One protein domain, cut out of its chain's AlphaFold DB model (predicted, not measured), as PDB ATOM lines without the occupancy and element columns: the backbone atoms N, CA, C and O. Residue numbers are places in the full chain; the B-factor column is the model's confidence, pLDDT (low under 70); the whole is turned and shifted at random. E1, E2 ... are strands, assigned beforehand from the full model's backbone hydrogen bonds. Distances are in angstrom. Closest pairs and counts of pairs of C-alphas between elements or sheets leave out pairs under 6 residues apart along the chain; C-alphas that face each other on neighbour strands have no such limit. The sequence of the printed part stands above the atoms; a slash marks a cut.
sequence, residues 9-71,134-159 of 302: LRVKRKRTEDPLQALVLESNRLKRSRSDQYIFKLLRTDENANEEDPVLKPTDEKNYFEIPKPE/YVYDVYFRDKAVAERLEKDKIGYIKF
ATOM      1  N   LEU A   9     -44.697   5.265 -47.431       87.75
ATOM      2  CA  LEU A   9     -43.983   6.431 -46.920       87.75
ATOM      3  C   LEU A   9     -43.557   7.325 -48.072       87.75
ATOM      4  O   LEU A   9     -43.221   6.833 -49.150       87.75
ATOM      5  N   ARG A  10     -43.520   8.638 -47.836       88.25
ATOM      6  CA  ARG A  10     -43.063   9.599 -48.839       88.25
ATOM      7  C   ARG A  10     -41.911  10.434 -48.322       88.25
ATOM      8  O   ARG A  10     -41.995  10.999 -47.239       88.25
ATOM      9  N   VAL A  11     -40.853  10.555 -49.112       89.38
ATOM     10  CA  VAL A  11     -39.700  11.406 -48.798       89.38
ATOM     11  C   VAL A  11     -39.674  12.570 -49.765       89.38
ATOM     12  O   VAL A  11     -39.634  12.383 -50.980       89.38
ATOM     13  N   LYS A  12     -39.672  13.785 -49.221       90.25
ATOM     14  CA  LYS A  12     -39.427  14.997 -49.998       90.25
ATOM     15  C   LYS A  12     -37.919  15.194 -50.137       90.25
ATOM     16  O   LYS A  12     -37.247  15.423 -49.137       90.25
ATOM     17  N   ARG A  13     -37.402  15.173 -51.365       89.00
ATOM     18  CA  ARG A  13     -35.987  15.456 -51.668       89.00
ATOM     19  C   ARG A  13     -35.847  16.490 -52.775       89.00
ATOM     20  O   ARG A  13     -36.817  16.781 -53.477       89.00
ATOM     21  N   LYS A  14     -34.647  17.041 -52.961       88.38
ATOM     22  CA  LYS A  14     -34.360  17.902 -54.121       88.38
ATOM     23  C   LYS A  14     -34.205  17.066 -55.391       88.38
ATOM     24  O   LYS A  14     -33.702  15.948 -55.348       88.38
ATOM     25  N   ARG A  15     -34.545  17.632 -56.553       86.50
ATOM     26  CA  ARG A  15     -34.327  16.990 -57.870       86.50
ATOM     27  C   ARG A  15     -32.861  16.645 -58.147       86.50
ATOM     28  O   ARG A  15     -32.593  15.737 -58.922       86.50
ATOM     29  N   THR A  16     -31.930  17.377 -57.533       87.25
ATOM     30  CA  THR A  16     -30.477  17.184 -57.668       87.25
ATOM     31  C   THR A  16     -29.908  16.114 -56.739       87.25
ATOM     32  O   THR A  16     -28.720  15.827 -56.815       87.25
ATOM     33  N   GLU A  17     -30.711  15.606 -55.810       87.44
ATOM     34  CA  GLU A  17     -30.305  14.619 -54.814       87.44
ATOM     35  C   GLU A  17     -30.718  13.224 -55.278       87.44
ATOM     36  O   GLU A  17     -31.826  13.058 -55.787       87.44
ATOM     37  N   ASP A  18     -29.847  12.230 -55.119       88.69
ATOM     38  CA  ASP A  18     -30.151  10.862 -55.536       88.69
ATOM     39  C   ASP A  18     -31.206  10.229 -54.608       88.69
ATOM     40  O   ASP A  18     -31.136  10.402 -53.389       88.69
ATOM     41  N   PRO A  19     -32.190   9.491 -55.153       90.00
ATOM     42  CA  PRO A  19     -33.171   8.792 -54.336       90.00
ATOM     43  C   PRO A  19     -32.509   7.664 -53.535       90.00
ATOM     44  O   PRO A  19     -31.581   6.995 -54.006       90.00
ATOM     45  N   LEU A  20     -33.026   7.410 -52.335       88.31
ATOM     46  CA  LEU A  20     -32.585   6.281 -51.522       88.31
ATOM     47  C   LEU A  20     -33.176   4.986 -52.084       88.31
ATOM     48  O   LEU A  20     -34.286   4.954 -52.611       88.31
ATOM     49  N   GLN A  21     -32.429   3.892 -51.984       87.50
ATOM     50  CA  GLN A  21     -32.906   2.586 -52.456       87.50
ATOM     51  C   GLN A  21     -33.932   1.998 -51.492       87.50
ATOM     52  O   GLN A  21     -34.906   1.363 -51.908       87.50
ATOM     53  N   ALA A  22     -33.692   2.200 -50.198       88.12
ATOM     54  CA  ALA A  22     -34.558   1.715 -49.152       88.12
ATOM     55  C   ALA A  22     -34.504   2.604 -47.912       88.12
ATOM     56  O   ALA A  22     -33.481   3.224 -47.623       88.12
ATOM     57  N   LEU A  23     -35.594   2.601 -47.154       87.62
ATOM     58  CA  LEU A  23     -35.650   3.148 -45.808       87.62
ATOM     59  C   LEU A  23     -35.812   2.000 -44.821       87.62
ATOM     60  O   LEU A  23     -36.599   1.080 -45.037       87.62
ATOM     61  N   VAL A  24     -35.060   2.047 -43.739       86.75
ATOM     62  CA  VAL A  24     -35.025   1.021 -42.712       86.75
ATOM     63  C   VAL A  24     -35.553   1.613 -41.424       86.75
ATOM     64  O   VAL A  24     -35.121   2.674 -40.984       86.75
ATOM     65  N   LEU A  25     -36.489   0.905 -40.809       83.19
ATOM     66  CA  LEU A  25     -37.031   1.286 -39.518       83.19
ATOM     67  C   LEU A  25     -36.018   0.943 -38.418       83.19
ATOM     68  O   LEU A  25     -35.730  -0.237 -38.193       83.19
ATOM     69  N   GLU A  26     -35.445   1.953 -37.758       73.50
ATOM     70  CA  GLU A  26     -34.502   1.732 -36.661       73.50
ATOM     71  C   GLU A  26     -35.275   1.527 -35.356       73.50
ATOM     72  O   GLU A  26     -35.885   2.443 -34.807       73.50
ATOM     73  N   SER A  27     -35.282   0.293 -34.853       63.59
ATOM     74  CA  SER A  27     -35.841  -0.013 -33.541       63.59
ATOM     75  C   SER A  27     -34.741   0.054 -32.481       63.59
ATOM     76  O   SER A  27     -33.882  -0.826 -32.436       63.59
ATOM     77  N   ASN A  28     -34.817   1.019 -31.560       56.09
ATOM     78  CA  ASN A  28     -33.882   1.154 -30.428       56.09
ATOM     79  C   ASN A  28     -33.897  -0.042 -29.448       56.09
ATOM     80  O   ASN A  28     -33.085  -0.123 -28.523       56.09
ATOM     81  N   ARG A  29     -34.799  -1.013 -29.633       56.91
ATOM     82  CA  ARG A  29     -34.871  -2.224 -28.808       56.91
ATOM     83  C   ARG A  29     -33.851  -3.259 -29.305       56.91
ATOM     84  O   ARG A  29     -34.162  -4.122 -30.121       56.91
ATOM     85  N   LEU A  30     -32.643  -3.181 -28.744       51.16
ATOM     86  CA  LEU A  30     -31.426  -3.997 -28.952       51.16
ATOM     87  C   LEU A  30     -31.560  -5.542 -28.823       51.16
ATOM     88  O   LEU A  30     -30.551  -6.224 -28.640       51.16
ATOM     89  N   LYS A  31     -32.761  -6.135 -28.883       56.91
ATOM     90  CA  LYS A  31     -32.970  -7.579 -28.640       56.91
ATOM     91  C   LYS A  31     -33.941  -8.300 -29.585       56.91
ATOM     92  O   LYS A  31     -34.200  -9.476 -29.350       56.91
ATOM     93  N   ARG A  32     -34.470  -7.669 -30.642       54.72
ATOM     94  CA  ARG A  32     -35.310  -8.395 -31.619       54.72
ATOM     95  C   ARG A  32     -34.481  -9.081 -32.702       54.72
ATOM     96  O   ARG A  32     -33.436  -8.584 -33.121       54.72
ATOM     97  N   SER A  33     -34.944 -10.258 -33.119       54.66
ATOM     98  CA  SER A  33     -34.392 -11.018 -34.235       54.66
ATOM     99  C   SER A  33     -34.391 -10.169 -35.508       54.66
ATOM    100  O   SER A  33     -35.302  -9.382 -35.746       54.66
ATOM    101  N   ARG A  34     -33.381 -10.363 -36.366       56.44
ATOM    102  CA  ARG A  34     -33.252  -9.711 -37.690       56.44
ATOM    103  C   ARG A  34     -34.484  -9.869 -38.609       56.44
ATOM    104  O   ARG A  34     -34.507  -9.265 -39.673       56.44
ATOM    105  N   SER A  35     -35.460 -10.695 -38.230       54.94
ATOM    106  CA  SER A  35     -36.682 -10.999 -38.977       54.94
ATOM    107  C   SER A  35     -37.725  -9.881 -38.971       54.94
ATOM    108  O   SER A  35     -38.551  -9.850 -39.875       54.94
ATOM    109  N   ASP A  36     -37.688  -8.971 -37.995       59.91
ATOM    110  CA  ASP A  36     -38.806  -8.042 -37.746       59.91
ATOM    111  C   ASP A  36     -38.493  -6.609 -38.200       59.91
ATOM    112  O   ASP A  36     -39.150  -5.642 -37.811       59.91
ATOM    113  N   GLN A  37     -37.450  -6.458 -39.014       71.81
ATOM    114  CA  GLN A  37     -37.035  -5.171 -39.541       71.81
ATOM    115  C   GLN A  37     -37.917  -4.793 -40.733       71.81
ATOM    116  O   GLN A  37     -37.880  -5.441 -41.777       71.81
ATOM    117  N   TYR A  38     -38.707  -3.729 -40.585       79.56
ATOM    118  CA  TYR A  38     -39.478  -3.174 -41.695       79.56
ATOM    119  C   TYR A  38     -38.547  -2.435 -42.654       79.56
ATOM    120  O   TYR A  38     -37.830  -1.510 -42.255       79.56
ATOM    121  N   ILE A  39     -38.581  -2.840 -43.921       85.75
ATOM    122  CA  ILE A  39     -37.822  -2.216 -45.001       85.75
ATOM    123  C   ILE A  39     -38.816  -1.596 -45.958       85.75
ATOM    124  O   ILE A  39     -39.767  -2.242 -46.381       85.75
ATOM    125  N   PHE A  40     -38.590  -0.351 -46.331       88.56
ATOM    126  CA  PHE A  40     -39.388   0.335 -47.322       88.56
ATOM    127  C   PHE A  40     -38.574   0.465 -48.597       88.56
ATOM    128  O   PHE A  40     -37.518   1.087 -48.572       88.56
ATOM    129  N   LYS A  41     -39.023  -0.125 -49.704       90.12
ATOM    130  CA  LYS A  41     -38.327  -0.042 -50.996       90.12
ATOM    131  C   LYS A  41     -38.897   1.088 -51.831       90.12
ATOM    132  O   LYS A  41     -40.111   1.288 -51.840       90.12
ATOM    133  N   LEU A  42     -38.026   1.796 -52.543       89.50
ATOM    134  CA  LEU A  42     -38.448   2.825 -53.485       89.50
ATOM    135  C   LEU A  42     -39.340   2.199 -54.564       89.50
ATOM    136  O   LEU A  42     -38.921   1.278 -55.263       89.50
ATOM    137  N   LEU A  43     -40.567   2.702 -54.685       88.69
ATOM    138  CA  LEU A  43     -41.530   2.286 -55.699       88.69
ATOM    139  C   LEU A  43     -41.468   3.206 -56.918       88.69
ATOM    140  O   LEU A  43     -41.344   2.742 -58.048       88.69
ATOM    141  N   ARG A  44     -41.592   4.517 -56.680       89.25
ATOM    142  CA  ARG A  44     -41.661   5.545 -57.724       89.25
ATOM    143  C   ARG A  44     -41.297   6.924 -57.178       89.25
ATOM    144  O   ARG A  44     -41.323   7.139 -55.970       89.25
ATOM    145  N   THR A  45     -41.017   7.859 -58.078       88.75
ATOM    146  CA  THR A  45     -40.826   9.278 -57.763       88.75
ATOM    147  C   THR A  45     -41.948  10.080 -58.418       88.75
ATOM    148  O   THR A  45     -42.087  10.062 -59.639       88.75
ATOM    149  N   ASP A  46     -42.717  10.797 -57.605       85.69
ATOM    150  CA  ASP A  46     -43.831  11.639 -58.028       85.69
ATOM    151  C   ASP A  46     -43.417  13.124 -57.991       85.69
ATOM    152  O   ASP A  46     -42.714  13.577 -57.083       85.69
ATOM    153  N   GLU A  47     -43.872  13.914 -58.968       82.25
ATOM    154  CA  GLU A  47     -43.638  15.368 -58.983       82.25
ATOM    155  C   GLU A  47     -44.618  16.132 -58.078       82.25
ATOM    156  O   GLU A  47     -44.297  17.209 -57.579       82.25
ATOM    157  N   ASN A  48     -45.795  15.553 -57.823       74.56
ATOM    158  CA  ASN A  48     -46.879  16.199 -57.090       74.56
ATOM    159  C   ASN A  48     -46.994  15.674 -55.657       74.56
ATOM    160  O   ASN A  48     -46.873  14.476 -55.391       74.56
ATOM    161  N   ALA A  49     -47.292  16.569 -54.719       69.44
ATOM    162  CA  ALA A  49     -47.664  16.191 -53.363       69.44
ATOM    163  C   ALA A  49     -49.125  15.706 -53.347       69.44
ATOM    164  O   ALA A  49     -50.034  16.523 -53.398       69.44
ATOM    165  N   ASN A  50     -49.368  14.395 -53.261       64.00
ATOM    166  CA  ASN A  50     -50.648  13.893 -52.744       64.00
ATOM    167  C   ASN A  50     -50.734  14.161 -51.232       64.00
ATOM    168  O   ASN A  50     -49.756  13.953 -50.518       64.00
ATOM    169  N   GLU A  51     -51.874  14.629 -50.738       67.06
ATOM    170  CA  GLU A  51     -52.027  15.038 -49.331       67.06
ATOM    171  C   GLU A  51     -52.314  13.867 -48.373       67.06
ATOM    172  O   GLU A  51     -52.301  14.057 -47.161       67.06
ATOM    173  N   GLU A  52     -52.550  12.658 -48.889       66.12
ATOM    174  CA  GLU A  52     -53.061  11.542 -48.076       66.12
ATOM    175  C   GLU A  52     -51.979  10.720 -47.356       66.12
ATOM    176  O   GLU A  52     -52.258  10.092 -46.336       66.12
ATOM    177  N   ASP A  53     -50.735  10.752 -47.840       72.19
ATOM    178  CA  ASP A  53     -49.649   9.915 -47.316       72.19
ATOM    179  C   ASP A  53     -48.676  10.702 -46.417       72.19
ATOM    180  O   ASP A  53     -48.338  11.851 -46.725       72.19
ATOM    181  N   PRO A  54     -48.133  10.081 -45.349       74.94
ATOM    182  CA  PRO A  54     -47.200  10.740 -44.443       74.94
ATOM    183  C   PRO A  54     -45.890  11.100 -45.156       74.94
ATOM    184  O   PRO A  54     -45.150  10.236 -45.641       74.94
ATOM    185  N   VAL A  55     -45.588  12.400 -45.181       81.50
ATOM    186  CA  VAL A  55     -44.331  12.938 -45.710       81.50
ATOM    187  C   VAL A  55     -43.296  13.004 -44.594       81.50
ATOM    188  O   VAL A  55     -43.464  13.732 -43.618       81.50
ATOM    189  N   LEU A  56     -42.208  12.262 -44.762       81.44
ATOM    190  CA  LEU A  56     -41.080  12.238 -43.845       81.44
ATOM    191  C   LEU A  56     -40.294  13.548 -43.893       81.44
ATOM    192  O   LEU A  56     -40.044  14.100 -44.972       81.44
ATOM    193  N   LYS A  57     -39.872  14.024 -42.720       79.88
ATOM    194  CA  LYS A  57     -39.000  15.195 -42.594       79.88
ATOM    195  C   LYS A  57     -37.549  14.730 -42.444       79.88
ATOM    196  O   LYS A  57     -37.306  13.819 -41.656       79.88
ATOM    197  N   PRO A  58     -36.597  15.311 -43.194       78.56
ATOM    198  CA  PRO A  58     -35.183  15.033 -42.978       78.56
ATOM    199  C   PRO A  58     -34.738  15.613 -41.629       78.56
ATOM    200  O   PRO A  58     -35.091  16.749 -41.302       78.56
ATOM    201  N   THR A  59     -33.969  14.837 -40.871       76.06
ATOM    202  CA  THR A  59     -33.317  15.264 -39.622       76.06
ATOM    203  C   THR A  59     -31.948  15.898 -39.933       76.06
ATOM    204  O   THR A  59     -31.461  15.838 -41.064       76.06
ATOM    205  N   ASP A  60     -31.296  16.505 -38.936       74.88
ATOM    206  CA  ASP A  60     -29.932  17.055 -39.049       74.88
ATOM    207  C   ASP A  60     -28.872  15.987 -39.403       74.88
ATOM    208  O   ASP A  60     -27.787  16.301 -39.904       74.88
ATOM    209  N   GLU A  61     -29.179  14.712 -39.159       75.56
ATOM    210  CA  GLU A  61     -28.324  13.580 -39.495       75.56
ATOM    211  C   GLU A  61     -28.571  13.114 -40.939       75.56
ATOM    212  O   GLU A  61     -29.702  12.898 -41.377       75.56
ATOM    213  N   LYS A  62     -27.485  12.924 -41.700       75.00
ATOM    214  CA  LYS A  62     -27.573  12.432 -43.083       75.00
ATOM    215  C   LYS A  62     -28.268  11.077 -43.111       75.00
ATOM    216  O   LYS A  62     -27.847  10.169 -42.403       75.00
ATOM    217  N   ASN A  63     -29.253  10.941 -43.995       79.12
ATOM    218  CA  ASN A  63     -30.053   9.733 -44.194       79.12
ATOM    219  C   ASN A  63     -30.992   9.383 -43.026       79.12
ATOM    220  O   ASN A  63     -31.527   8.279 -43.031       79.12
ATOM    221  N   TYR A  64     -31.232  10.287 -42.072       83.62
ATOM    222  CA  TYR A  64     -32.225  10.078 -41.018       83.62
ATOM    223  C   TYR A  64     -33.509  10.851 -41.295       83.62
ATOM    224  O   TYR A  64     -33.488  12.010 -41.718       83.62
ATOM    225  N   PHE A  65     -34.632  10.180 -41.054       84.00
ATOM    226  CA  PHE A  65     -35.958  10.714 -41.310       84.00
ATOM    227  C   PHE A  65     -36.876  10.514 -40.115       84.00
ATOM    228  O   PHE A  65     -36.938   9.428 -39.536       84.00
ATOM    229  N   GLU A  66     -37.650  11.548 -39.811       81.25
ATOM    230  CA  GLU A  66     -38.668  11.529 -38.768       81.25
ATOM    231  C   GLU A  66     -40.061  11.504 -39.394       81.25
ATOM    232  O   GLU A  66     -40.381  12.262 -40.322       81.25
ATOM    233  N   ILE A  67     -40.907  10.617 -38.872       79.69
ATOM    234  CA  ILE A  67     -42.333  10.621 -39.188       79.69
ATOM    235  C   ILE A  67     -42.960  11.778 -38.413       79.69
ATOM    236  O   ILE A  67     -42.869  11.786 -37.183       79.69
ATOM    237  N   PRO A  68     -43.614  12.743 -39.090       70.81
ATOM    238  CA  PRO A  68     -44.337  13.788 -38.392       70.81
ATOM    239  C   PRO A  68     -45.319  13.134 -37.425       70.81
ATOM    240  O   PRO A  68     -46.133  12.299 -37.833       70.81
ATOM    241  N   LYS A  69     -45.253  13.503 -36.143       63.38
ATOM    242  CA  LYS A  69     -46.352  13.213 -35.227       63.38
ATOM    243  C   LYS A  69     -47.607  13.809 -35.878       63.38
ATOM    244  O   LYS A  69     -47.592  15.011 -36.161       63.38
ATOM    245  N   PRO A  70     -48.666  13.032 -36.181       57.25
ATOM    246  CA  PRO A  70     -49.960  13.648 -36.334       57.25
ATOM    247  C   PRO A  70     -50.176  14.294 -34.976       57.25
ATOM    248  O   PRO A  70     -50.229  13.588 -33.968       57.25
ATOM    249  N   GLU A  71     -50.175  15.622 -34.916       48.34
ATOM    250  CA  GLU A  71     -50.730  16.288 -33.754       48.34
ATOM    251  C   GLU A  71     -52.131  15.700 -33.619       48.34
ATOM    252  O   GLU A  71     -53.029  15.985 -34.413       48.34
ATOM    253  N   TYR A 134     -38.295  20.302 -55.648       87.00
ATOM    254  CA  TYR A 134     -38.501  19.082 -54.904       87.00
ATOM    255  C   TYR A 134     -39.268  18.029 -55.704       87.00
ATOM    256  O   TYR A 134     -40.117  18.342 -56.538       87.00
ATOM    257  N   VAL A 135     -38.964  16.773 -55.401       90.94
ATOM    258  CA  VAL A 135     -39.697  15.582 -55.837       90.94
ATOM    259  C   VAL A 135     -40.013  14.717 -54.626       90.94
ATOM    260  O   VAL A 135     -39.368  14.834 -53.578       90.94
ATOM    261  N   TYR A 136     -41.022  13.868 -54.773       90.31
ATOM    262  CA  TYR A 136     -41.506  12.999 -53.715       90.31
ATOM    263  C   TYR A 136     -41.237  11.550 -54.083       90.31
ATOM    264  O   TYR A 136     -41.892  10.991 -54.957       90.31
ATOM    265  N   ASP A 137     -40.295  10.926 -53.397       90.94
ATOM    266  CA  ASP A 137     -40.070   9.494 -53.525       90.94
ATOM    267  C   ASP A 137     -41.094   8.736 -52.679       90.94
ATOM    268  O   ASP A 137     -41.298   9.060 -51.509       90.94
ATOM    269  N   VAL A 138     -41.735   7.731 -53.266       90.38
ATOM    270  CA  VAL A 138     -42.737   6.875 -52.628       90.38
ATOM    271  C   VAL A 138     -42.099   5.527 -52.330       90.38
ATOM    272  O   VAL A 138     -41.610   4.860 -53.242       90.38
ATOM    273  N   TYR A 139     -42.135   5.109 -51.069       90.69
ATOM    274  CA  TYR A 139     -41.590   3.838 -50.612       90.69
ATOM    275  C   TYR A 139     -42.699   2.935 -50.077       90.69
ATOM    276  O   TYR A 139     -43.571   3.395 -49.341       90.69
ATOM    277  N   PHE A 140     -42.650   1.644 -50.406       89.62
ATOM    278  CA  PHE A 140     -43.614   0.646 -49.937       89.62
ATOM    279  C   PHE A 140     -42.974  -0.312 -48.938       89.62
ATOM    280  O   PHE A 140     -41.815  -0.697 -49.095       89.62
ATOM    281  N   ARG A 141     -43.744  -0.724 -47.930       87.38
ATOM    282  CA  ARG A 141     -43.317  -1.685 -46.911       87.38
ATOM    283  C   ARG A 141     -43.127  -3.075 -47.522       87.38
ATOM    284  O   ARG A 141     -44.093  -3.721 -47.921       87.38
ATOM    285  N   ASP A 142     -41.892  -3.550 -47.529       83.50
ATOM    286  CA  ASP A 142     -41.500  -4.910 -47.873       83.50
ATOM    287  C   ASP A 142     -41.135  -5.684 -46.594       83.50
ATOM    288  O   ASP A 142     -40.496  -5.164 -45.677       83.50
ATOM    289  N   LYS A 143     -41.576  -6.942 -46.525       71.75
ATOM    290  CA  LYS A 143     -41.284  -7.867 -45.420       71.75
ATOM    291  C   LYS A 143     -40.021  -8.702 -45.680       71.75
ATOM    292  O   LYS A 143     -39.625  -9.487 -44.826       71.75
ATOM    293  N   ALA A 144     -39.411  -8.592 -46.863       62.59
ATOM    294  CA  ALA A 144     -38.227  -9.362 -47.231       62.59
ATOM    295  C   ALA A 144     -36.926  -8.792 -46.630       62.59
ATOM    296  O   ALA A 144     -36.735  -7.584 -46.559       62.59
ATOM    297  N   VAL A 145     -36.008  -9.686 -46.246       60.59
ATOM    298  CA  VAL A 145     -34.743  -9.389 -45.547       60.59
ATOM    299  C   VAL A 145     -33.767  -8.564 -46.411       60.59
ATOM    300  O   VAL A 145     -33.587  -8.820 -47.602       60.59
ATOM    301  N   ALA A 146     -33.094  -7.598 -45.772       58.88
ATOM    302  CA  ALA A 146     -32.190  -6.568 -46.311       58.88
ATOM    303  C   ALA A 146     -30.882  -7.051 -46.991       58.88
ATOM    304  O   ALA A 146     -29.895  -6.317 -47.005       58.88
ATOM    305  N   GLU A 147     -30.793  -8.270 -47.519       64.12
ATOM    306  CA  GLU A 147     -29.487  -8.894 -47.810       64.12
ATOM    307  C   GLU A 147     -28.723  -8.322 -49.023       64.12
ATOM    308  O   GLU A 147     -27.564  -8.677 -49.230       64.12
ATOM    309  N   ARG A 148     -29.315  -7.420 -49.822       66.94
ATOM    310  CA  ARG A 148     -28.688  -6.879 -51.052       66.94
ATOM    311  C   ARG A 148     -28.702  -5.352 -51.192       66.94
ATOM    312  O   ARG A 148     -28.589  -4.856 -52.308       66.94
ATOM    313  N   LEU A 149     -28.858  -4.602 -50.104       74.69
ATOM    314  CA  LEU A 149     -28.916  -3.136 -50.168       74.69
ATOM    315  C   LEU A 149     -27.535  -2.507 -49.922       74.69
ATOM    316  O   LEU A 149     -26.811  -2.901 -49.004       74.69
ATOM    317  N   GLU A 150     -27.163  -1.524 -50.743       76.56
ATOM    318  CA  GLU A 150     -25.938  -0.739 -50.561       76.56
ATOM    319  C   GLU A 150     -26.106   0.184 -49.352       76.56
ATOM    320  O   GLU A 150     -26.950   1.075 -49.375       76.56
ATOM    321  N   LYS A 151     -25.295  -0.001 -48.302       77.69
ATOM    322  CA  LYS A 151     -25.414   0.741 -47.029       77.69
ATOM    323  C   LYS A 151     -25.426   2.264 -47.192       77.69
ATOM    324  O   LYS A 151     -26.063   2.945 -46.397       77.69
ATOM    325  N   ASP A 152     -24.766   2.774 -48.227       81.69
ATOM    326  CA  ASP A 152     -24.649   4.208 -48.496       81.69
ATOM    327  C   ASP A 152     -25.946   4.826 -49.056       81.69
ATOM    328  O   ASP A 152     -26.143   6.034 -48.955       81.69
ATOM    329  N   LYS A 153     -26.848   4.005 -49.614       84.94
ATOM    330  CA  LYS A 153     -28.140   4.419 -50.196       84.94
ATOM    331  C   LYS A 153     -29.338   4.008 -49.340       84.94
ATOM    332  O   LYS A 153     -30.467   3.960 -49.837       84.94
ATOM    333  N   ILE A 154     -29.094   3.672 -48.075       87.12
ATOM    334  CA  ILE A 154     -30.131   3.318 -47.107       87.12
ATOM    335  C   ILE A 154     -30.396   4.522 -46.203       87.12
ATOM    336  O   ILE A 154     -29.465   5.098 -45.638       87.12
ATOM    337  N   GLY A 155     -31.673   4.881 -46.073       85.31
ATOM    338  CA  GLY A 155     -32.167   5.802 -45.052       85.31
ATOM    339  C   GLY A 155     -32.600   5.072 -43.791       85.31
ATOM    340  O   GLY A 155     -33.070   3.941 -43.868       85.31
ATOM    341  N   TYR A 156     -32.488   5.722 -42.641       86.56
ATOM    342  CA  TYR A 156     -32.975   5.236 -41.358       86.56
ATOM    343  C   TYR A 156     -34.150   6.101 -40.909       86.56
ATOM    344  O   TYR A 156     -34.089   7.328 -40.942       86.56
ATOM    345  N   ILE A 157     -35.250   5.464 -40.523       85.69
ATOM    346  CA  ILE A 157     -36.422   6.147 -39.982       85.69
ATOM    347  C   ILE A 157     -36.350   6.045 -38.467       85.69
ATOM    348  O   ILE A 157     -36.373   4.936 -37.923       85.69
ATOM    349  N   LYS A 158     -36.286   7.200 -37.808       81.44
ATOM    350  CA  LYS A 158     -36.304   7.318 -36.356       81.44
ATOM    351  C   LYS A 158     -37.732   7.590 -35.894       81.44
ATOM    352  O   LYS A 158     -38.414   8.466 -36.424       81.44
ATOM    353  N   PHE A 159     -38.176   6.823 -34.907       69.62
ATOM    354  CA  PHE A 159     -39.410   7.103 -34.183       69.62
ATOM    355  C   PHE A 159     -39.071   7.811 -32.884       69.62
ATOM    356  O   PHE A 159     -38.143   7.404 -32.184       69.62
TER     357      PHE A 159
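AT A GLANCE: This is residues 9 to 71 and 134 to 159 of the 302 residues of the protein "Iwr1 domain-containing protein" of Kuraishia capsulata CBS 1993 (UniProt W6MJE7). A small closed barrel of seven short to middling strands, with E1, E6 and the bent E3 making its longer-stranded side and E2, E7, E5 and E4 completing the ring. The long loop of residues 26 to 38 between E2 and E3 reaches away from the barrel. The 89 printed residues hold no named helix and seven strands, E1 to E7 along the chain; round the ring run E1, E4, E5, E7, E2, E3, E6 and back to E1, mixed. The class is all strand, though under half of the residues, 39 of 89, are in named elements. The whole is compact, with a radius of gyration of the C-alphas of 13.0 A and spans of 38 by 33 by 24 A.

IN THESE COORDINATES: E6, residues 134 to 142, is 25.2 A long; E3, residues 39 to 46, 19.9 A, bends by 53 degrees at residue 43. E1, residues 9 to 14, 16.6 A, begins with C-alpha 9 at (-43.983, 6.431, -46.920). The others are E2, residues 22 to 25, E4, 55 to 58, E5, 64 to 66, and E7, 154 to 158, which ends with C-alpha 158 at (-36.304, 7.318, -36.356).

HOW THE PARTS SIT: E6 has E3 on one side, antiparallel, N 43 to O 138 2.8 A, and E1 on the other side, antiparallel, N 11 to O 137 2.9 A. E2 and E3 form a hairpin, N 23 to O 40 2.8 A. E7 is parallel to E2, N 24 to O 155 2.8 A, and to E5, N 65 to O 156 2.9 A. E4 and E5 form a hairpin, N 66 to O 57 2.9 A. E4 is parallel to E1, N 56 to O 10 2.8 A.

THE WHOLE: The C-alphas of Lys 31 and Asn 48, the two farthest apart, are 39.6 A apart. Residues 72 to 133 are not printed; C-alphas 71 and 134 are 24.6 A apart across this cut. The links E2 to E3 and E6 to E7 are long. Low confidence, pLDDT under 70, falls on residues 27 to 36, 49 to 52, 69 to 71, 144 to 148 and 159.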